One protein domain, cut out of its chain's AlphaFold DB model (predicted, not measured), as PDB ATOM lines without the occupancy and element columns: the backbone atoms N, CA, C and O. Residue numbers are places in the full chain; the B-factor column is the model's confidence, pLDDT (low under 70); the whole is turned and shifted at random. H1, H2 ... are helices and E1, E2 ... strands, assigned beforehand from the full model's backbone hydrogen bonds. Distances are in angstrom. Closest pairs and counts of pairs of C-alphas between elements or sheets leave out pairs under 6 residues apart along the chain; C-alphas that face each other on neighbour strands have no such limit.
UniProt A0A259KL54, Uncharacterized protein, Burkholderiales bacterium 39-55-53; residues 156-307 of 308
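What this domain is: This is residues 156 to 307 of the 308 residues of an uncharacterized protein of Burkholderiales bacterium 39-55-53 (UniProt A0A259KL54). One strongly twisted sheet of eight strands runs through the whole domain, with the long helix H1 slanting over one face at E6 and the short helix H3 over the opposite face at E7. The helix H2 covers the part of the sheet near E1, E2 and E3, while H4 lies off the sheet at the end of the printed part. The printed part has 152 residues, with eight named strands and four named helices in the order E1 E2 H1 E3 E4 H2 E5 E6 E7 E8 H3 H4. The sheet's order is E1 E2 E3 E4 E5 E6 E7 E8, antiparallel throughout, and the class is mixed, helices and strands. The whole is compact and rounded, with a radius of gyration of the C-alphas of 14.9 A and spans of 41, 35 and 33 A.

Where its parts are: Find C-alpha 165 at (146.019, 168.676, 114.865), where E1 begins; it runs to 168, and E2 holds residues 172 to 176. From C-alpha 183 at (140.161, 149.386, 112.562) H1 runs 24.3 A to residue 199. Next come E3, residues 210 to 215, E4, 225 to 229, and H2, 233 to 242, 13.0 A long. E5, 249 to 255, spans 19.5 A, E6, 266 to 274, 26.1 A, and E7, 279 to 285, 19.8 A. E8 is 291 to 293, H3 is 297 to 301, and H4 runs from 303 to 306, ending at C-alpha 306 (164.149, 158.202, 88.490).

How they stand to each other: Begin at edge strand E1, whose N 166 is 2.9 A from O 174 of E2, within hydrogen-bond range. Other such pairs are N 175 and O 212 from E2 to E3, N 211 and O 228 from E3 to E4, and N 227 and O 251 from E4 to E5, each 2.8 A. E5 to E8 form a meander, each strand the antiparallel neighbour of the one before: look at N 252 and O 269, 2.9 A, N 270 and O 283, 2.8 A, and N 292 and O 284, 2.9 A. H1 is on the sheet at a height of 7.9 A, over E6 and slantwise to it at 45 degrees on the local plane; the closest C-alphas are those of Met 193 and Tyr 270, 7.1 A. H3, on the opposite face from H1, is only just over E7, with 3 of its C-alphas falling on that strand; the C-alphas of Cys 284 and Cys 297 are the closest, 4.9 A. H2 is on the sheet at a height of 9.6 A and runs along E3, at 17 degrees on the local plane; its closest C-alpha to E1 is that of Ile 240, 7.7 A from that of Phe 167. H4 is not on the sheet, and is close to H3 but not clearly touching, at 7.1 A between the C-alphas of Val 299 and Trp 305. In H1, H2 and H3 every O i to N i+4 pair is within hydrogen-bond range; H4 is too short for one.

The domain as a whole: The C-alphas farthest apart, those of Ile 261 and Lys 276, are 43.0 A apart. The printed part has no cut and no long link. The model's confidence is under 70 at residues 305 to 307.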
ATOM      1  N   ASP A 156     138.624 165.077 105.129       91.81
ATOM      2  CA  ASP A 156     137.843 166.146 104.503       91.81
ATOM      3  C   ASP A 156     138.101 166.255 102.982       91.81
ATOM      4  O   ASP A 156     138.899 165.511 102.399       91.81
ATOM      5  N   ALA A 157     137.443 167.224 102.338       90.81
ATOM      6  CA  ALA A 157     137.641 167.562 100.926       90.81
ATOM      7  C   ALA A 157     139.103 167.913 100.562       90.81
ATOM      8  O   ALA A 157     139.506 167.755  99.412       90.81
ATOM      9  N   ASN A 158     139.904 168.361 101.536       89.94
ATOM     10  CA  ASN A 158     141.303 168.767 101.383       89.94
ATOM     11  C   ASN A 158     142.291 167.614 101.654       89.94
ATOM     12  O   ASN A 158     143.498 167.844 101.732       89.94
ATOM     13  N   ASN A 159     141.798 166.376 101.794       91.38
ATOM     14  CA  ASN A 159     142.566 165.182 102.171       91.38
ATOM     15  C   ASN A 159     143.184 165.240 103.584       91.38
ATOM     16  O   ASN A 159     144.170 164.560 103.870       91.38
ATOM     17  N   ARG A 160     142.603 166.028 104.492       93.81
ATOM     18  CA  ARG A 160     143.083 166.245 105.860       93.81
ATOM     19  C   ARG A 160     142.204 165.486 106.867       93.81
ATOM     20  O   ARG A 160     140.988 165.437 106.689       93.81
ATOM     21  N   PRO A 161     142.767 164.877 107.927       94.75
ATOM     22  CA  PRO A 161     141.977 164.259 108.989       94.75
ATOM     23  C   PRO A 161     140.916 165.190 109.580       94.75
ATOM     24  O   PRO A 161     141.186 166.353 109.863       94.75
ATOM     25  N   LEU A 162     139.728 164.636 109.838       91.50
ATOM     26  CA  LEU A 162     138.627 165.323 110.536       91.50
ATOM     27  C   LEU A 162     138.875 165.496 112.050       91.50
ATOM     28  O   LEU A 162     138.037 166.036 112.769       91.50
ATOM     29  N   THR A 163     139.996 164.984 112.555       91.50
ATOM     30  CA  THR A 163     140.454 165.145 113.937       91.50
ATOM     31  C   THR A 163     141.323 166.402 114.073       91.50
ATOM     32  O   THR A 163     141.930 166.839 113.095       91.50
ATOM     33  N   PRO A 164     141.402 167.025 115.264       92.56
ATOM     34  CA  PRO A 164     142.278 168.173 115.469       92.56
ATOM     35  C   PRO A 164     143.755 167.789 115.292       92.56
ATOM     36  O   PRO A 164     144.168 166.663 115.582       92.56
ATOM     37  N   VAL A 165     144.553 168.764 114.854       94.25
ATOM     38  CA  VAL A 165     146.019 168.676 114.865       94.25
ATOM     39  C   VAL A 165     146.477 168.566 116.319       94.25
ATOM     40  O   VAL A 165     146.079 169.391 117.139       94.25
ATOM     41  N   ILE A 166     147.325 167.587 116.641       91.94
ATOM     42  CA  ILE A 166     147.918 167.457 117.987       91.94
ATOM     43  C   ILE A 166     149.377 167.924 118.041       91.94
ATOM     44  O   ILE A 166     149.892 168.205 119.120       91.94
ATOM     45  N   PHE A 167     150.046 168.009 116.888       89.94
ATOM     46  CA  PHE A 167     151.386 168.575 116.747       89.94
ATOM     47  C   PHE A 167     151.612 169.071 115.309       89.94
ATOM     48  O   PHE A 167     150.997 168.580 114.365       89.94
ATOM     49  N   THR A 168     152.491 170.052 115.121       92.00
ATOM     50  CA  THR A 168     152.832 170.593 113.800       92.00
ATOM     51  C   THR A 168     154.290 171.037 113.789       92.00
ATOM     52  O   THR A 168     154.795 171.552 114.785       92.00
ATOM     53  N   ASN A 169     154.982 170.825 112.671       89.06
ATOM     54  CA  ASN A 169     156.349 171.300 112.458       89.06
ATOM     55  C   ASN A 169     156.506 171.886 111.044       89.06
ATOM     56  O   ASN A 169     155.528 172.028 110.306       89.06
ATOM     57  N   VAL A 170     157.728 172.254 110.653       90.56
ATOM     58  CA  VAL A 170     158.012 172.884 109.348       90.56
ATOM     59  C   VAL A 170     157.628 171.990 108.154       90.56
ATOM     60  O   VAL A 170     157.327 172.515 107.087       90.56
ATOM     61  N   TYR A 171     157.576 170.665 108.325       89.25
ATOM     62  CA  TYR A 171     157.393 169.699 107.235       89.25
ATOM     63  C   TYR A 171     156.027 169.000 107.225       89.25
ATOM     64  O   TYR A 171     155.611 168.509 106.176       89.25
ATOM     65  N   ALA A 172     155.322 168.912 108.357       92.06
ATOM     66  CA  ALA A 172     154.052 168.191 108.436       92.06
ATOM     67  C   ALA A 172     153.134 168.649 109.583       92.06
ATOM     68  O   ALA A 172     153.584 169.203 110.589       92.06
ATOM     69  N   ASP A 173     151.844 168.345 109.432       94.19
ATOM     70  CA  ASP A 173     150.845 168.350 110.505       94.19
ATOM     71  C   ASP A 173     150.582 166.916 110.984       94.19
ATOM     72  O   ASP A 173     150.516 165.991 110.172       94.19
ATOM     73  N   TYR A 174     150.406 166.737 112.293       92.81
ATOM     74  CA  TYR A 174     150.261 165.443 112.959       92.81
ATOM     75  C   TYR A 174     148.904 165.322 113.674       92.81
ATOM     76  O   TYR A 174     148.489 166.216 114.414       92.81
ATOM     77  N   PHE A 175     148.243 164.179 113.493       94.19
ATOM     78  CA  PHE A 175     146.877 163.880 113.932       94.19
ATOM     79  C   PHE A 175     146.793 162.473 114.532       94.19
ATOM     80  O   PHE A 175     147.555 161.585 114.151       94.19
ATOM     81  N   VAL A 176     145.815 162.226 115.405       91.62
ATOM     82  CA  VAL A 176     145.578 160.876 115.943       91.62
ATOM     83  C   VAL A 176     145.104 159.904 114.854       91.62
ATOM     84  O   VAL A 176     144.174 160.196 114.094       91.62
ATOM     85  N   CYS A 177     145.695 158.705 114.798       91.56
ATOM     86  CA  CYS A 177     145.206 157.635 113.920       91.56
ATOM     87  C   CYS A 177     143.810 157.137 114.346       91.56
ATOM     88  O   CYS A 177     142.966 156.815 113.507       91.56
ATOM     89  N   HIS A 178     143.557 157.087 115.657       85.94
ATOM     90  CA  HIS A 178     142.332 156.555 116.241       85.94
ATOM     91  C   HIS A 178     141.110 157.398 115.840       85.94
ATOM     92  O   HIS A 178     141.175 158.625 115.791       85.94
ATOM     93  N   LYS A 179     139.987 156.730 115.536       86.56
ATOM     94  CA  LYS A 179     138.750 157.279 114.932       86.56
ATOM     95  C   LYS A 179     138.897 157.819 113.497       86.56
ATOM     96  O   LYS A 179     137.891 157.837 112.783       86.56
ATOM     97  N   THR A 180     140.103 158.205 113.071       92.88
ATOM     98  CA  THR A 180     140.414 158.641 111.701       92.88
ATOM     99  C   THR A 180     140.565 157.449 110.748       92.88
ATOM    100  O   THR A 180     139.897 157.404 109.716       92.88
ATOM    101  N   ILE A 181     141.392 156.459 111.097       94.81
ATOM    102  CA  ILE A 181     141.558 155.206 110.341       94.81
ATOM    103  C   ILE A 181     140.514 154.188 110.810       94.81
ATOM    104  O   ILE A 181     140.192 154.106 111.999       94.81
ATOM    105  N   LYS A 182     139.983 153.383 109.888       94.50
ATOM    106  CA  LYS A 182     139.093 152.261 110.213       94.50
ATOM    107  C   LYS A 182     139.907 151.068 110.723       94.50
ATOM    108  O   LYS A 182     140.891 150.683 110.097       94.50
ATOM    109  N   VAL A 183     139.457 150.461 111.827       94.06
ATOM    110  CA  VAL A 183     140.161 149.386 112.562       94.06
ATOM    111  C   VAL A 183     140.677 148.280 111.631       94.06
ATOM    112  O   VAL A 183     141.879 148.066 111.575       94.06
ATOM    113  N   LYS A 184     139.813 147.693 110.784       93.75
ATOM    114  CA  LYS A 184     140.206 146.658 109.804       93.75
ATOM    115  C   LYS A 184     141.421 147.054 108.946       93.75
ATOM    116  O   LYS A 184     142.300 146.227 108.735       93.75
ATOM    117  N   PHE A 185     141.471 148.294 108.452       95.00
ATOM    118  CA  PHE A 185     142.587 148.757 107.625       95.00
ATOM    119  C   PHE A 185     143.833 149.045 108.464       95.00
ATOM    120  O   PHE A 185     144.921 148.640 108.073       95.00
ATOM    121  N   ARG A 186     143.685 149.683 109.635       95.06
ATOM    122  CA  ARG A 186     144.790 149.902 110.588       95.06
ATOM    123  C   ARG A 186     145.483 148.582 110.934       95.06
ATOM    124  O   ARG A 186     146.704 148.498 110.875       95.06
ATOM    125  N   ASP A 187     144.697 147.563 111.260       95.44
ATOM    126  CA  ASP A 187     145.191 146.267 111.714       95.44
ATOM    127  C   ASP A 187     145.824 145.480 110.549       95.44
ATOM    128  O   ASP A 187     146.869 144.856 110.728       95.44
ATOM    129  N   GLN A 188     145.268 145.595 109.334       96.00
ATOM    130  CA  GLN A 188     145.891 145.090 108.106       96.00
ATOM    131  C   GLN A 188     147.269 145.726 107.867       96.00
ATOM    132  O   GLN A 188     148.251 145.006 107.698       96.00
ATOM    133  N   VAL A 189     147.368 147.061 107.854       96.31
ATOM    134  CA  VAL A 189     148.644 147.728 107.539       96.31
ATOM    135  C   VAL A 189     149.682 147.563 108.647       96.31
ATOM    136  O   VAL A 189     150.877 147.568 108.368       96.31
ATOM    137  N   LEU A 190     149.245 147.349 109.890       96.31
ATOM    138  CA  LEU A 190     150.111 146.945 110.993       96.31
ATOM    139  C   LEU A 190     150.640 145.514 110.811       96.31
ATOM    140  O   LEU A 190     151.816 145.265 111.077       96.31
ATOM    141  N   ALA A 191     149.804 144.577 110.356       96.94
ATOM    142  CA  ALA A 191     150.231 143.212 110.058       96.94
ATOM    143  C   ALA A 191     151.242 143.186 108.899       96.94
ATOM    144  O   ALA A 191     152.312 142.603 109.054       96.94
ATOM    145  N   GLU A 192     150.963 143.901 107.802       97.06
ATOM    146  CA  GLU A 192     151.899 144.098 106.684       97.06
ATOM    147  C   GLU A 192     153.228 144.722 107.174       97.06
ATOM    148  O   GLU A 192     154.299 144.153 106.955       97.06
ATOM    149  N   MET A 193     153.173 145.830 107.929       96.62
ATOM    150  CA  MET A 193     154.342 146.480 108.549       96.62
ATOM    151  C   MET A 193     155.166 145.512 109.410       96.62
ATOM    152  O   MET A 193     156.397 145.512 109.343       96.62
ATOM    153  N   ASN A 194     154.509 144.686 110.226       96.62
ATOM    154  CA  ASN A 194     155.185 143.760 111.127       96.62
ATOM    155  C   ASN A 194     155.776 142.549 110.391       96.62
ATOM    156  O   ASN A 194     156.864 142.118 110.759       96.62
ATOM    157  N   THR A 195     155.164 142.075 109.301       96.50
ATOM    158  CA  THR A 195     155.788 141.095 108.394       96.50
ATOM    159  C   THR A 195     157.097 141.629 107.796       96.50
ATOM    160  O   THR A 195     158.089 140.901 107.724       96.50
ATOM    161  N   PHE A 196     157.144 142.913 107.425       95.62
ATOM    162  CA  PHE A 196     158.382 143.558 106.977       95.62
ATOM    163  C   PHE A 196     159.399 143.751 108.114       95.62
ATOM    164  O   PHE A 196     160.592 143.523 107.909       95.62
ATOM    165  N   ALA A 197     158.953 144.110 109.322       94.38
ATOM    166  CA  ALA A 197     159.829 144.234 110.489       94.38
ATOM    167  C   ALA A 197     160.497 142.892 110.843       94.38
ATOM    168  O   ALA A 197     161.713 142.854 111.043       94.38
ATOM    169  N   ASP A 198     159.734 141.794 110.829       94.62
ATOM    170  CA  ASP A 198     160.230 140.436 111.067       94.62
ATOM    171  C   ASP A 198     161.292 140.037 110.025       94.62
ATOM    172  O   ASP A 198     162.387 139.613 110.399       94.62
ATOM    173  N   ARG A 199     161.023 140.257 108.725       92.38
ATOM    174  CA  ARG A 199     161.977 140.017 107.615       92.38
ATOM    175  C   ARG A 199     163.302 140.763 107.809       92.38
ATOM    176  O   ARG A 199     164.353 140.250 107.440       92.38
ATOM    177  N   MET A 200     163.263 141.960 108.394       91.06
ATOM    178  CA  MET A 200     164.448 142.779 108.669       91.06
ATOM    179  C   MET A 200     165.118 142.493 110.028       91.06
ATOM    180  O   MET A 200     166.163 143.086 110.322       91.06
ATOM    181  N   GLY A 201     164.545 141.632 110.878       90.75
ATOM    182  CA  GLY A 201     165.005 141.416 112.256       90.75
ATOM    183  C   GLY A 201     164.844 142.655 113.148       90.75
ATOM    184  O   GLY A 201     165.714 142.951 113.978       90.75
ATOM    185  N   LEU A 202     163.780 143.432 112.938       90.69
ATOM    186  CA  LEU A 202     163.481 144.671 113.658       90.69
ATOM    187  C   LEU A 202     162.357 144.487 114.688       90.69
ATOM    188  O   LEU A 202     161.487 143.639 114.500       90.69
ATOM    189  N   PRO A 203     162.301 145.321 115.744       91.38
ATOM    190  CA  PRO A 203     161.148 145.356 116.636       91.38
ATOM    191  C   PRO A 203     159.852 145.661 115.872       91.38
ATOM    192  O   PRO A 203     159.789 146.637 115.107       91.38
ATOM    193  N   ARG A 204     158.830 144.831 116.119       93.50
ATOM    194  CA  ARG A 204     157.446 145.032 115.670       93.50
ATOM    195  C   ARG A 204     156.861 146.317 116.262       93.50
ATOM    196  O   ARG A 204     157.155 146.680 117.400       93.50
ATOM    197  N   ALA A 205     156.012 146.983 115.491       93.88
ATOM    198  CA  ALA A 205     155.189 148.089 115.955       93.88
ATOM    199  C   ALA A 205     153.915 147.583 116.656       93.88
ATOM    200  O   ALA A 205     153.467 146.455 116.418       93.88
ATOM    201  N   LYS A 206     153.319 148.439 117.488       92.56
ATOM    202  CA  LYS A 206     152.010 148.228 118.124       92.56
ATOM    203  C   LYS A 206     150.908 148.966 117.363       92.56
ATOM    204  O   LYS A 206     151.186 149.854 116.562       92.56
ATOM    205  N   ASP A 207     149.657 148.602 117.628       90.00
ATOM    206  CA  ASP A 207     148.476 149.246 117.043       90.00
ATOM    207  C   ASP A 207     148.176 150.621 117.659       90.00
ATOM    208  O   ASP A 207     147.517 151.444 117.025       90.00
ATOM    209  N   MET A 208     148.666 150.847 118.882       87.69
ATOM    210  CA  MET A 208     148.713 152.120 119.591       87.69
ATOM    211  C   MET A 208     150.058 152.251 120.344       87.69
ATOM    212  O   MET A 208     150.547 151.258 120.893       87.69
ATOM    213  N   PRO A 209     150.649 153.458 120.427       88.81
ATOM    214  CA  PRO A 209     150.227 154.677 119.737       88.81
ATOM    215  C   PRO A 209     150.454 154.600 118.219       88.81
ATOM    216  O   PRO A 209     151.418 153.998 117.743       88.81
ATOM    217  N   CYS A 210     149.571 155.250 117.460       92.25
ATOM    218  CA  CYS A 210     149.789 155.533 116.046       92.25
ATOM    219  C   CYS A 210     149.306 156.932 115.660       92.25
ATOM    220  O   CYS A 210     148.475 157.556 116.326       92.25
ATOM    221  N   MET A 211     149.845 157.421 114.550       93.00
ATOM    222  CA  MET A 211     149.710 158.795 114.099       93.00
ATOM    223  C   MET A 211     149.438 158.860 112.605       93.00
ATOM    224  O   MET A 211     149.879 158.009 111.835       93.00
ATOM    225  N   ILE A 212     148.727 159.904 112.194       95.44
ATOM    226  CA  ILE A 212     148.659 160.335 110.802       95.44
ATOM    227  C   ILE A 212     149.467 161.617 110.675       95.44
ATOM    228  O   ILE A 212     149.349 162.524 111.498       95.44
ATOM    229  N   LYS A 213     150.261 161.698 109.619       94.00
ATOM    230  CA  LYS A 213     151.121 162.824 109.285       94.00
ATOM    231  C   LYS A 213     150.803 163.265 107.863       94.00
ATOM    232  O   LYS A 213     150.915 162.468 106.934       94.00
ATOM    233  N   VAL A 214     150.393 164.518 107.698       95.88
ATOM    234  CA  VAL A 214     150.089 165.121 106.393       95.88
ATOM    235  C   VAL A 214     151.220 166.078 106.037       95.88
ATOM    236  O   VAL A 214     151.499 167.018 106.785       95.88
ATOM    237  N   ALA A 215     151.905 165.814 104.925       95.00
ATOM    238  CA  ALA A 215     153.089 166.567 104.526       95.00
ATOM    239  C   ALA A 215     152.744 167.938 103.916       95.00
ATOM    240  O   ALA A 215     151.805 168.079 103.130       95.00
ATOM    241  N   LYS A 216     153.522 168.962 104.279       94.88
ATOM    242  CA  LYS A 216     153.308 170.362 103.882       94.88
ATOM    243  C   LYS A 216     153.820 170.659 102.459       94.88
ATOM    244  O   LYS A 216     154.578 169.856 101.903       94.88
ATOM    245  N   PRO A 217     153.422 171.791 101.838       93.81
ATOM    246  CA  PRO A 217     153.767 172.113 100.445       93.81
ATOM    247  C   PRO A 217     155.267 172.227 100.135       93.81
ATOM    248  O   PRO A 217     155.667 172.069  98.991       93.81
ATOM    249  N   ASN A 218     156.097 172.458 101.149       90.12
ATOM    250  CA  ASN A 218     157.559 172.542 101.085       90.12
ATOM    251  C   ASN A 218     158.277 171.174 101.150       90.12
ATOM    252  O   ASN A 218     159.470 171.119 101.441       90.12
ATOM    253  N   THR A 219     157.568 170.064 100.935       90.31
ATOM    254  CA  THR A 219     158.126 168.701 100.991       90.31
ATOM    255  C   THR A 219     158.155 168.039  99.613       90.31
ATOM    256  O   THR A 219     157.480 168.482  98.690       90.31
ATOM    257  N   LYS A 220     158.893 166.925  99.469       87.12
ATOM    258  CA  LYS A 220     158.950 166.149  98.212       87.12
ATOM    259  C   LYS A 220     157.582 165.609  97.754       87.12
ATOM    260  O   LYS A 220     157.396 165.362  96.566       87.12
ATOM    261  N   PHE A 221     156.635 165.424  98.674       89.44
ATOM    262  CA  PHE A 221     155.290 164.932  98.366       89.44
ATOM    263  C   PHE A 221     154.221 165.780  99.085       89.44
ATOM    264  O   PHE A 221     153.686 165.353 100.110       89.44
ATOM    265  N   PRO A 222     153.895 166.981  98.566       91.81
ATOM    266  CA  PRO A 222     152.866 167.856  99.128       91.81
ATOM    267  C   PRO A 222     151.527 167.139  99.320       91.81
ATOM    268  O   PRO A 222     151.041 166.470  98.408       91.81
ATOM    269  N   GLY A 223     150.928 167.270 100.506       92.19
ATOM    270  CA  GLY A 223     149.646 166.646 100.842       92.19
ATOM    271  C   GLY A 223     149.680 165.119 100.979       92.19
ATOM    272  O   GLY A 223     148.630 164.517 101.201       92.19
ATOM    273  N   ALA A 224     150.844 164.467 100.864       94.00
ATOM    274  CA  ALA A 224     150.938 163.025 101.065       94.00
ATOM    275  C   ALA A 224     150.640 162.647 102.519       94.00
ATOM    276  O   ALA A 224     151.067 163.316 103.466       94.00
ATOM    277  N   ILE A 225     149.901 161.549 102.668       95.88
ATOM    278  CA  ILE A 225     149.410 161.059 103.951       95.88
ATOM    279  C   ILE A 225     150.258 159.867 104.368       95.88
ATOM    280  O   ILE A 225     150.347 158.862 103.660       95.88
ATOM    281  N   TYR A 226     150.857 159.984 105.544       95.50
ATOM    282  CA  TYR A 226     151.655 158.945 106.165       95.50
ATOM    283  C   TYR A 226     150.946 158.443 107.419       95.50
ATOM    284  O   TYR A 226     150.439 159.239 108.209       95.50
ATOM    285  N   ILE A 227     150.933 157.128 107.619       95.62
ATOM    286  CA  ILE A 227     150.557 156.490 108.879       95.62
ATOM    287  C   ILE A 227     151.861 156.082 109.564       95.62
ATOM    288  O   ILE A 227     152.620 155.285 109.013       95.62
ATOM    289  N   GLU A 228     152.138 156.637 110.739       93.94
ATOM    290  CA  GLU A 228     153.288 156.273 111.568       93.94
ATOM    291  C   GLU A 228     152.810 155.407 112.743       93.94
ATOM    292  O   GLU A 228     151.893 155.784 113.475       93.94
ATOM    293  N   PHE A 229     153.431 154.243 112.919       94.69
ATOM    294  CA  PHE A 229     153.275 153.391 114.099       94.69
ATOM    295  C   PHE A 229     154.563 153.420 114.928       94.69
ATOM    296  O   PHE A 229     155.642 153.713 114.408       94.69
ATOM    297  N   TYR A 230     154.476 153.062 116.208       92.38
ATOM    298  CA  TYR A 230     155.634 153.034 117.104       92.38
ATOM    299  C   TYR A 230     155.724 151.699 117.862       92.38
ATOM    300  O   TYR A 230     154.758 150.944 117.965       92.38
ATOM    301  N   VAL A 231     156.917 151.378 118.366       91.50
ATOM    302  CA  VAL A 231     157.173 150.163 119.169       91.50
ATOM    303  C   VAL A 231     156.595 150.317 120.586       91.50
ATOM    304  O   VAL A 231     156.149 149.352 121.214       91.50
ATOM    305  N   ASP A 232     156.565 151.551 121.089       89.81
ATOM    306  CA  ASP A 232     156.007 151.961 122.375       89.81
ATOM    307  C   ASP A 232     155.801 153.493 122.420       89.81
ATOM    308  O   ASP A 232     156.169 154.223 121.496       89.81
ATOM    309  N   GLU A 233     155.227 153.985 123.520       88.75
ATOM    310  CA  GLU A 233     155.028 155.418 123.778       88.75
ATOM    311  C   GLU A 233     156.330 156.220 123.940       88.75
ATOM    312  O   GLU A 233     156.325 157.442 123.793       88.75
ATOM    313  N   LYS A 234     157.458 155.586 124.278       88.75
ATOM    314  CA  LYS A 234     158.746 156.279 124.423       88.75
ATOM    315  C   LYS A 234     159.309 156.618 123.042       88.75
ATOM    316  O   LYS A 234     159.790 157.733 122.850       88.75
ATOM    317  N   ALA A 235     159.181 155.703 122.081       88.62
ATOM    318  CA  ALA A 235     159.498 155.927 120.674       88.62
ATOM    319  C   ALA A 235     158.575 156.980 120.029       88.62
ATOM    320  O   ALA A 235     159.070 157.869 119.340       88.62
ATOM    321  N   GLU A 236     157.266 156.942 120.310       88.44
ATOM    322  CA  GLU A 236     156.316 157.994 119.911       88.44
ATOM    323  C   GLU A 236     156.757 159.370 120.440       88.44
ATOM    324  O   GLU A 236     156.964 160.312 119.672       88.44
ATOM    325  N   LYS A 237     156.937 159.496 121.762       86.69
ATOM    326  CA  LYS A 237     157.246 160.776 122.415       86.69
ATOM    327  C   LYS A 237     158.608 161.329 121.982       86.69
ATOM    328  O   LYS A 237     158.725 162.542 121.838       86.69
ATOM    329  N   ALA A 238     159.598 160.473 121.715       86.81
ATOM    330  CA  ALA A 238     160.871 160.882 121.120       86.81
ATOM    331  C   ALA A 238     160.696 161.383 119.674       86.81
ATOM    332  O   ALA A 238     161.071 162.514 119.364       86.81
ATOM    333  N   CYS A 239     160.056 160.595 118.807       85.62
ATOM    334  CA  CYS A 239     159.916 160.932 117.392       85.62
ATOM    335  C   CYS A 239     159.060 162.189 117.158       85.62
ATOM    336  O   CYS A 239     159.454 163.066 116.394       85.62
ATOM    337  N   ILE A 240     157.924 162.333 117.849       81.38
ATOM    338  CA  ILE A 240     157.023 163.479 117.651       81.38
ATOM    339  C   ILE A 240     157.543 164.728 118.373       81.38
ATOM    340  O   ILE A 240     157.656 165.783 117.757       81.38
ATOM    341  N   LYS A 241     157.852 164.636 119.678       76.69
ATOM    342  CA  LYS A 241     158.134 165.829 120.501       76.69
ATOM    343  C   LYS A 241     159.595 166.271 120.492       76.69
ATOM    344  O   LYS A 241     159.859 167.408 120.867       76.69
ATOM    345  N   LYS A 242     160.528 165.405 120.086       79.00
ATOM    346  CA  LYS A 242     161.962 165.732 119.993       79.00
ATOM    347  C   LYS A 242     162.548 165.628 118.581       79.00
ATOM    348  O   LYS A 242     163.710 165.962 118.403       79.00
ATOM    349  N   ALA A 243     161.778 165.146 117.601       76.19
ATOM    350  CA  ALA A 243     162.263 164.741 116.273       76.19
ATOM    351  C   ALA A 243     163.294 163.581 116.274       76.19
ATOM    352  O   ALA A 243     163.873 163.264 115.236       76.19
ATOM    353  N   GLU A 244     163.479 162.889 117.405       79.50
ATOM    354  CA  GLU A 244     164.433 161.781 117.591       79.50
ATOM    355  C   GLU A 244     163.803 160.435 117.162       79.50
ATOM    356  O   GLU A 244     163.477 159.574 117.985       79.50
ATOM    357  N   CYS A 245     163.569 160.247 115.860       77.94
ATOM    358  CA  CYS A 245     162.825 159.106 115.299       77.94
ATOM    359  C   CYS A 245     163.646 157.804 115.125       77.94
ATOM    360  O   CYS A 245     163.498 157.121 114.108       77.94
ATOM    361  N   GLY A 246     164.431 157.420 116.145       74.00
ATOM    362  CA  GLY A 246     165.476 156.371 116.112       74.00
ATOM    363  C   GLY A 246     165.098 154.971 115.597       74.00
ATOM    364  O   GLY A 246     165.965 154.145 115.304       74.00
ATOM    365  N   SER A 247     163.805 154.691 115.447       81.06
ATOM    366  CA  SER A 247     163.306 153.662 114.538       81.06
ATOM    367  C   SER A 247     161.954 154.095 113.979       81.06
ATOM    368  O   SER A 247     160.988 154.215 114.737       81.06
ATOM    369  N   THR A 248     161.848 154.313 112.670       83.31
ATOM    370  CA  THR A 248     160.588 154.705 112.028       83.31
ATOM    371  C   THR A 248     159.849 153.480 111.470       83.31
ATOM    372  O   THR A 248     160.455 152.549 110.926       83.31
ATOM    373  N   ARG A 249     158.521 153.465 111.613       93.69
ATOM    374  CA  ARG A 249     157.600 152.482 111.012       93.69
ATOM    375  C   ARG A 249     156.494 153.269 110.316       93.69
ATOM    376  O   ARG A 249     155.431 153.494 110.890       93.69
ATOM    377  N   LEU A 250     156.785 153.767 109.115       93.62
ATOM    378  CA  LEU A 250     155.883 154.660 108.384       93.62
ATOM    379  C   LEU A 250     155.347 153.993 107.115       93.62
ATOM    380  O   LEU A 250     156.056 153.278 106.410       93.62
ATOM    381  N   LEU A 251     154.085 154.257 106.814       96.12
ATOM    382  CA  LEU A 251     153.410 153.862 105.589       96.12
ATOM    383  C   LEU A 251     152.939 155.126 104.876       96.12
ATOM    384  O   LEU A 251     152.089 155.834 105.404       96.12
ATOM    385  N   MET A 252     153.441 155.393 103.672       96.31
ATOM    386  CA  MET A 252     152.842 156.389 102.788       96.31
ATOM    387  C   MET A 252     151.667 155.773 102.022       96.31
ATOM    388  O   MET A 252     151.828 154.771 101.316       96.31
ATOM    389  N   LEU A 253     150.503 156.404 102.138       96.00
ATOM    390  CA  LEU A 253     149.322 156.110 101.339       96.00
ATOM    391  C   LEU A 253     149.511 156.716  99.941       96.00
ATOM    392  O   LEU A 253     149.585 157.936  99.801       96.00
ATOM    393  N   PHE A 254     149.639 155.872  98.913       94.88
ATOM    394  CA  PHE A 254     149.921 156.298  97.539       94.88
ATOM    395  C   PHE A 254     148.738 155.966  96.612       94.88
ATOM    396  O   PHE A 254     148.620 154.826  96.152       94.88
ATOM    397  N   PRO A 255     147.825 156.919  96.350       93.25
ATOM    398  CA  PRO A 255     146.725 156.702  95.419       93.25
ATOM    399  C   PRO A 255     147.255 156.634  93.980       93.25
ATOM    400  O   PRO A 255     148.064 157.467  93.570       93.25
ATOM    401  N   LYS A 256     146.774 155.655  93.204       90.25
ATOM    402  CA  LYS A 256     147.137 155.459  91.785       90.25
ATOM    403  C   LYS A 256     146.766 156.663  90.913       90.25
ATOM    404  O   LYS A 256     147.469 156.991  89.963       90.25
ATOM    405  N   ASP A 257     145.664 157.322  91.258       88.50
ATOM    406  CA  ASP A 257     145.192 158.568  90.665       88.50
ATOM    407  C   ASP A 257     145.048 159.625  91.768       88.50
ATOM    408  O   ASP A 257     144.231 159.488  92.678       88.50
ATOM    409  N   LYS A 258     145.826 160.709  91.669       85.88
ATOM    410  CA  LYS A 258     145.811 161.827  92.629       85.88
ATOM    411  C   LYS A 258     144.494 162.617  92.631       85.88
ATOM    412  O   LYS A 258     144.292 163.420  93.535       85.88
ATOM    413  N   THR A 259     143.623 162.420  91.639       84.06
ATOM    414  CA  THR A 259     142.303 163.065  91.551       84.06
ATOM    415  C   THR A 259     141.171 162.210  92.125       84.06
ATOM    416  O   THR A 259     140.130 162.752  92.488       84.06
ATOM    417  N   GLY A 260     141.357 160.888  92.237       81.50
ATOM    418  CA  GLY A 260     140.314 159.945  92.659       81.50
ATOM    419  C   GLY A 260     139.185 159.717  91.643       81.50
ATOM    420  O   GLY A 260     138.190 159.076  91.986       81.50
ATOM    421  N   ILE A 261     139.307 160.255  90.423       83.94
ATOM    422  CA  ILE A 261     138.257 160.245  89.390       83.94
ATOM    423  C   ILE A 261     138.329 158.964  88.551       83.94
ATOM    424  O   ILE A 261     137.302 158.361  88.250       83.94
ATOM    425  N   LYS A 262     139.540 158.546  88.164       84.56
ATOM    426  CA  LYS A 262     139.794 157.379  87.305       84.56
ATOM    427  C   LYS A 262     140.027 156.103  88.106       84.56
ATOM    428  O   LYS A 262     139.784 155.015  87.595       84.56
ATOM    429  N   SER A 263     140.532 156.221  89.334       84.88
ATOM    430  CA  SER A 263     140.734 155.091  90.240       84.88
ATOM    431  C   SER A 263     140.813 155.539  91.700       84.88
ATOM    432  O   SER A 263     141.277 156.638  91.998       84.88
ATOM    433  N   LYS A 264     140.401 154.649  92.612       86.12
ATOM    434  CA  LYS A 264     140.607 154.758  94.069       86.12
ATOM    435  C   LYS A 264     141.549 153.671  94.610       86.12
ATOM    436  O   LYS A 264     141.601 153.423  95.812       86.12
ATOM    437  N   GLU A 265     142.291 153.011  93.721       91.00
ATOM    438  CA  GLU A 265     143.306 152.015  94.068       91.00
ATOM    439  C   GLU A 265     144.410 152.646  94.928       91.00
ATOM    440  O   GLU A 265     145.134 153.547  94.490       91.00
ATOM    441  N   LEU A 266     144.536 152.151  96.161       94.12
ATOM    442  CA  LEU A 266     145.430 152.702  97.169       94.12
ATOM    443  C   LEU A 266     146.622 151.777  97.435       94.12
ATOM    444  O   LEU A 266     146.531 150.806  98.192       94.12
ATOM    445  N   TYR A 267     147.756 152.114  96.827       96.25
ATOM    446  CA  TYR A 267     149.021 151.422  97.040       96.25
ATOM    447  C   TYR A 267     149.651 151.850  98.364       96.25
ATOM    448  O   TYR A 267     149.459 152.970  98.853       96.25
ATOM    449  N   ARG A 268     150.421 150.939  98.956       97.38
ATOM    450  CA  ARG A 268     150.969 151.091 100.302       97.38
ATOM    451  C   ARG A 268     152.488 151.039 100.261       97.38
ATOM    452  O   ARG A 268     153.080 149.978 100.075       97.38
ATOM    453  N   SER A 269     153.116 152.209 100.393       97.06
ATOM    454  CA  SER A 269     154.570 152.361 100.348       97.06
ATOM    455  C   SER A 269     155.137 152.465 101.762       97.06
ATOM    456  O   SER A 269     155.207 153.551 102.341       97.06
ATOM    457  N   TYR A 270     155.570 151.336 102.307       97.19
ATOM    458  CA  TYR A 270     156.199 151.239 103.620       97.19
ATOM    459  C   TYR A 270     157.647 151.735 103.594       97.19
ATOM    460  O   TYR A 270     158.359 151.555 102.603       97.19
ATOM    461  N   VAL A 271     158.098 152.318 104.706       94.94
ATOM    462  CA  VAL A 271     159.511 152.571 105.014       94.94
ATOM    463  C   VAL A 271     159.762 152.182 106.466       94.94
ATOM    464  O   VAL A 271     159.113 152.687 107.387       94.94
ATOM    465  N   LEU A 272     160.718 151.279 106.663       94.38
ATOM    466  CA  LEU A 272     161.151 150.818 107.974       94.38
ATOM    467  C   LEU A 272     162.611 151.217 108.175       94.38
ATOM    468  O   LEU A 272     163.457 150.924 107.328       94.38
ATOM    469  N   THR A 273     162.904 151.862 109.302       90.00
ATOM    470  CA  THR A 273     164.268 152.215 109.716       90.00
ATOM    471  C   THR A 273     164.564 151.747 111.137       90.00
ATOM    472  O   THR A 273     163.680 151.657 111.993       90.00
ATOM    473  N   ASP A 274     165.828 151.458 111.404       85.19
ATOM    474  CA  ASP A 274     166.380 151.275 112.740       85.19
ATOM    475  C   ASP A 274     167.784 151.880 112.717       85.19
ATOM    476  O   ASP A 274     168.693 151.327 112.091       85.19
ATOM    477  N   GLU A 275     167.933 153.058 113.324       77.38
ATOM    478  CA  GLU A 275     169.181 153.829 113.283       77.38
ATOM    479  C   GLU A 275     170.289 153.115 114.059       77.38
ATOM    480  O   GLU A 275     171.435 153.100 113.623       77.38
ATOM    481  N   LYS A 276     169.941 152.414 115.148       80.06
ATOM    482  CA  LYS A 276     170.892 151.646 115.967       80.06
ATOM    483  C   LYS A 276     171.467 150.442 115.227       80.06
ATOM    484  O   LYS A 276     172.587 150.031 115.508       80.06
ATOM    485  N   LYS A 277     170.699 149.863 114.302       79.50
ATOM    486  CA  LYS A 277     171.145 148.779 113.412       79.50
ATOM    487  C   LYS A 277     171.623 149.280 112.045       79.50
ATOM    488  O   LYS A 277     171.978 148.449 111.214       79.50
ATOM    489  N   PHE A 278     171.574 150.592 111.788       83.31
ATOM    490  CA  PHE A 278     171.789 151.224 110.478       83.31
ATOM    491  C   PHE A 278     170.982 150.579 109.331       83.31
ATOM    492  O   PHE A 278     171.398 150.578 108.173       83.31
ATOM    493  N   ARG A 279     169.805 150.013 109.637       86.19
ATOM    494  CA  ARG A 279     168.955 149.322 108.655       86.19
ATOM    495  C   ARG A 279     167.876 150.255 108.130       86.19
ATOM    496  O   ARG A 279     167.154 150.877 108.907       86.19
ATOM    497  N   ARG A 280     167.708 150.275 106.809       90.31
ATOM    498  CA  ARG A 280     166.578 150.902 106.120       90.31
ATOM    499  C   ARG A 280     166.106 150.006 104.986       90.31
ATOM    500  O   ARG A 280     166.917 149.570 104.179       90.31
ATOM    501  N   ALA A 281     164.800 149.796 104.894       92.56
ATOM    502  CA  ALA A 281     164.166 149.222 103.716       92.56
ATOM    503  C   ALA A 281     162.891 149.992 103.374       92.56
ATOM    504  O   ALA A 281     162.278 150.640 104.225       92.56
ATOM    505  N   ASN A 282     162.505 149.913 102.106       94.94
ATOM    506  CA  ASN A 282     161.271 150.479 101.587       94.94
ATOM    507  C   ASN A 282     160.543 149.342 100.864       94.94
ATOM    508  O   ASN A 282     161.194 148.565 100.172       94.94
ATOM    509  N   TYR A 283     159.227 149.233 101.009       96.44
ATOM    510  CA  TYR A 283     158.449 148.146 100.410       96.44
ATOM    511  C   TYR A 283     157.189 148.701  99.755       96.44
ATOM    512  O   TYR A 283     156.549 149.592 100.317       96.44
ATOM    513  N   CYS A 284     156.808 148.160  98.599       97.38
ATOM    514  CA  CYS A 284     155.532 148.472  97.966       97.38
ATOM    515  C   CYS A 284     154.568 147.285  98.032       97.38
ATOM    516  O   CYS A 284     154.946 146.145  97.752       97.38
ATOM    517  N   VAL A 285     153.311 147.577  98.363       97.62
ATOM    518  CA  VAL A 285     152.202 146.620  98.378       97.62
ATOM    519  C   VAL A 285     151.041 147.165  97.534       97.62
ATOM    520  O   VAL A 285     150.734 148.362  97.588       97.62
ATOM    521  N   SER A 286     150.416 146.294  96.734       96.00
ATOM    522  CA  SER A 286     149.233 146.603  95.915       96.00
ATOM    523  C   SER A 286     148.005 146.917  96.786       96.00
ATOM    524  O   SER A 286     148.006 146.593  97.979       96.00
ATOM    525  N   PRO A 287     146.921 147.486  96.222       94.81
ATOM    526  CA  PRO A 287     145.644 147.616  96.924       94.81
ATOM    527  C   PRO A 287     145.229 146.302  97.607       94.81
ATOM    528  O   PRO A 287     144.977 146.288  98.812       94.81
ATOM    529  N   ASP A 288     145.317 145.194  96.874       92.69
ATOM    530  CA  ASP A 288     144.897 143.832  97.246       92.69
ATOM    531  C   ASP A 288     145.836 143.116  98.231       92.69
ATOM    532  O   ASP A 288     145.527 142.016  98.683       92.69
ATOM    533  N   GLY A 289     146.987 143.711  98.569       93.12
ATOM    534  CA  GLY A 289     147.970 143.097  99.473       93.12
ATOM    535  C   GLY A 289     149.098 142.324  98.783       93.12
ATOM    536  O   GLY A 289     149.902 141.697  99.470       93.12
ATOM    537  N   GLN A 290     149.209 142.368  97.450       94.56
ATOM    538  CA  GLN A 290     150.334 141.740  96.749       94.56
ATOM    539  C   GLN A 290     151.628 142.521  96.995       94.56
ATOM    540  O   GLN A 290     151.656 143.744  96.862       94.56
ATOM    541  N   PHE A 291     152.715 141.824  97.323       94.81
ATOM    542  CA  PHE A 291     154.032 142.438  97.468       94.81
ATOM    543  C   PHE A 291     154.650 142.736  96.094       94.81
ATOM    544  O   PHE A 291     154.824 141.826  95.289       94.81
ATOM    545  N   LEU A 292     154.997 144.001  95.839       94.44
ATOM    546  CA  LEU A 292     155.466 144.481  94.530       94.44
ATOM    547  C   LEU A 292     156.973 144.799  94.478       94.44
ATOM    548  O   LEU A 292     157.486 145.144  93.417       94.44
ATOM    549  N   GLY A 293     157.692 144.698  95.602       92.81
ATOM    550  CA  GLY A 293     159.157 144.807  95.643       92.81
ATOM    551  C   GLY A 293     159.721 145.693  96.757       92.81
ATOM    552  O   GLY A 293     159.005 146.439  97.428       92.81
ATOM    553  N   GLU A 294     161.044 145.622  96.938       94.19
ATOM    554  CA  GLU A 294     161.820 146.356  97.959       94.19
ATOM    555  C   GLU A 294     162.151 147.803  97.528       94.19
ATOM    556  O   GLU A 294     163.279 148.286  97.638       94.19
ATOM    557  N   LYS A 295     161.150 148.505  96.981       93.38
ATOM    558  CA  LYS A 295     161.223 149.904  96.534       93.38
ATOM    559  C   LYS A 295     159.942 150.644  96.938       93.38
ATOM    560  O   LYS A 295     158.924 150.027  97.236       93.38
ATOM    561  N   HIS A 296     159.974 151.977  96.944       93.38
ATOM    562  CA  HIS A 296     158.767 152.781  97.180       93.38
ATOM    563  C   HIS A 296     157.743 152.605  96.047       93.38
ATOM    564  O   HIS A 296     158.135 152.485  94.887       93.38
ATOM    565  N   CYS A 297     156.440 152.698  96.331       94.38
ATOM    566  CA  CYS A 297     155.422 152.524  95.283       94.38
ATOM    567  C   CYS A 297     155.506 153.556  94.153       94.38
ATOM    568  O   CYS A 297     155.253 153.204  93.008       94.38
ATOM    569  N   TYR A 298     155.939 154.791  94.429       89.38
ATOM    570  CA  TYR A 298     156.154 155.784  93.369       89.38
ATOM    571  C   TYR A 298     157.302 155.415  92.413       89.38
ATOM    572  O   TYR A 298     157.307 155.889  91.290       89.38
ATOM    573  N   VAL A 299     158.247 154.559  92.829       90.94
ATOM    574  CA  VAL A 299     159.297 154.001  91.953       90.94
ATOM    575  C   VAL A 299     158.781 152.788  91.180       90.94
ATOM    576  O   VAL A 299     159.121 152.612  90.018       90.94
ATOM    577  N   VAL A 300     157.967 151.942  91.818       90.56
ATOM    578  CA  VAL A 300     157.405 150.734  91.188       90.56
ATOM    579  C   VAL A 300     156.370 151.085  90.113       90.56
ATOM    580  O   VAL A 300     156.309 150.420  89.086       90.56
ATOM    581  N   LEU A 301     155.567 152.128  90.338       88.31
ATOM    582  CA  LEU A 301     154.498 152.558  89.429       88.31
ATOM    583  C   LEU A 301     154.957 153.584  88.383       88.31
ATOM    584  O   LEU A 301     154.307 153.720  87.348       88.31
ATOM    585  N   HIS A 302     156.051 154.302  88.650       85.81
ATOM    586  CA  HIS A 302     156.611 155.322  87.762       85.81
ATOM    587  C   HIS A 302     158.151 155.214  87.737       85.81
ATOM    588  O   HIS A 302     158.841 156.073  88.292       85.81
ATOM    589  N   PRO A 303     158.718 154.149  87.135       79.62
ATOM    590  CA  PRO A 303     160.170 153.950  87.089       79.62
ATOM    591  C   PRO A 303     160.896 155.111  86.391       79.62
ATOM    592  O   PRO A 303     161.995 155.484  86.798       79.62
ATOM    593  N   ASP A 304     160.248 155.741  85.411       76.50
ATOM    594  CA  ASP A 304     160.793 156.844  84.608       76.50
ATOM    595  C   ASP A 304     161.015 158.133  85.427       76.50
ATOM    596  O   ASP A 304     161.832 158.978  85.059       76.50
ATOM    597  N   TRP A 305     160.362 158.268  86.593       69.81
ATOM    598  CA  TRP A 305     160.578 159.369  87.550       69.81
ATOM    599  C   TRP A 305     161.907 159.256  88.330       69.81
ATOM    600  O   TRP A 305     162.138 160.027  89.263       69.81
ATOM    601  N   LEU A 306     162.766 158.283  88.003       58.69
ATOM    602  CA  LEU A 306     164.149 158.202  88.490       58.69
ATOM    603  C   LEU A 306     165.193 158.702  87.479       58.69
ATOM    604  O   LEU A 306     166.361 158.810  87.848       58.69
ATOM    605  N   PHE A 307     164.795 158.983  86.235       52.38
ATOM    606  CA  PHE A 307     165.706 159.277  85.119       52.38
ATOM    607  C   PHE A 307     165.442 160.639  84.448       52.38
ATOM    608  O   PHE A 307     165.945 160.888  83.354       52.38
TER     609      PHE A 307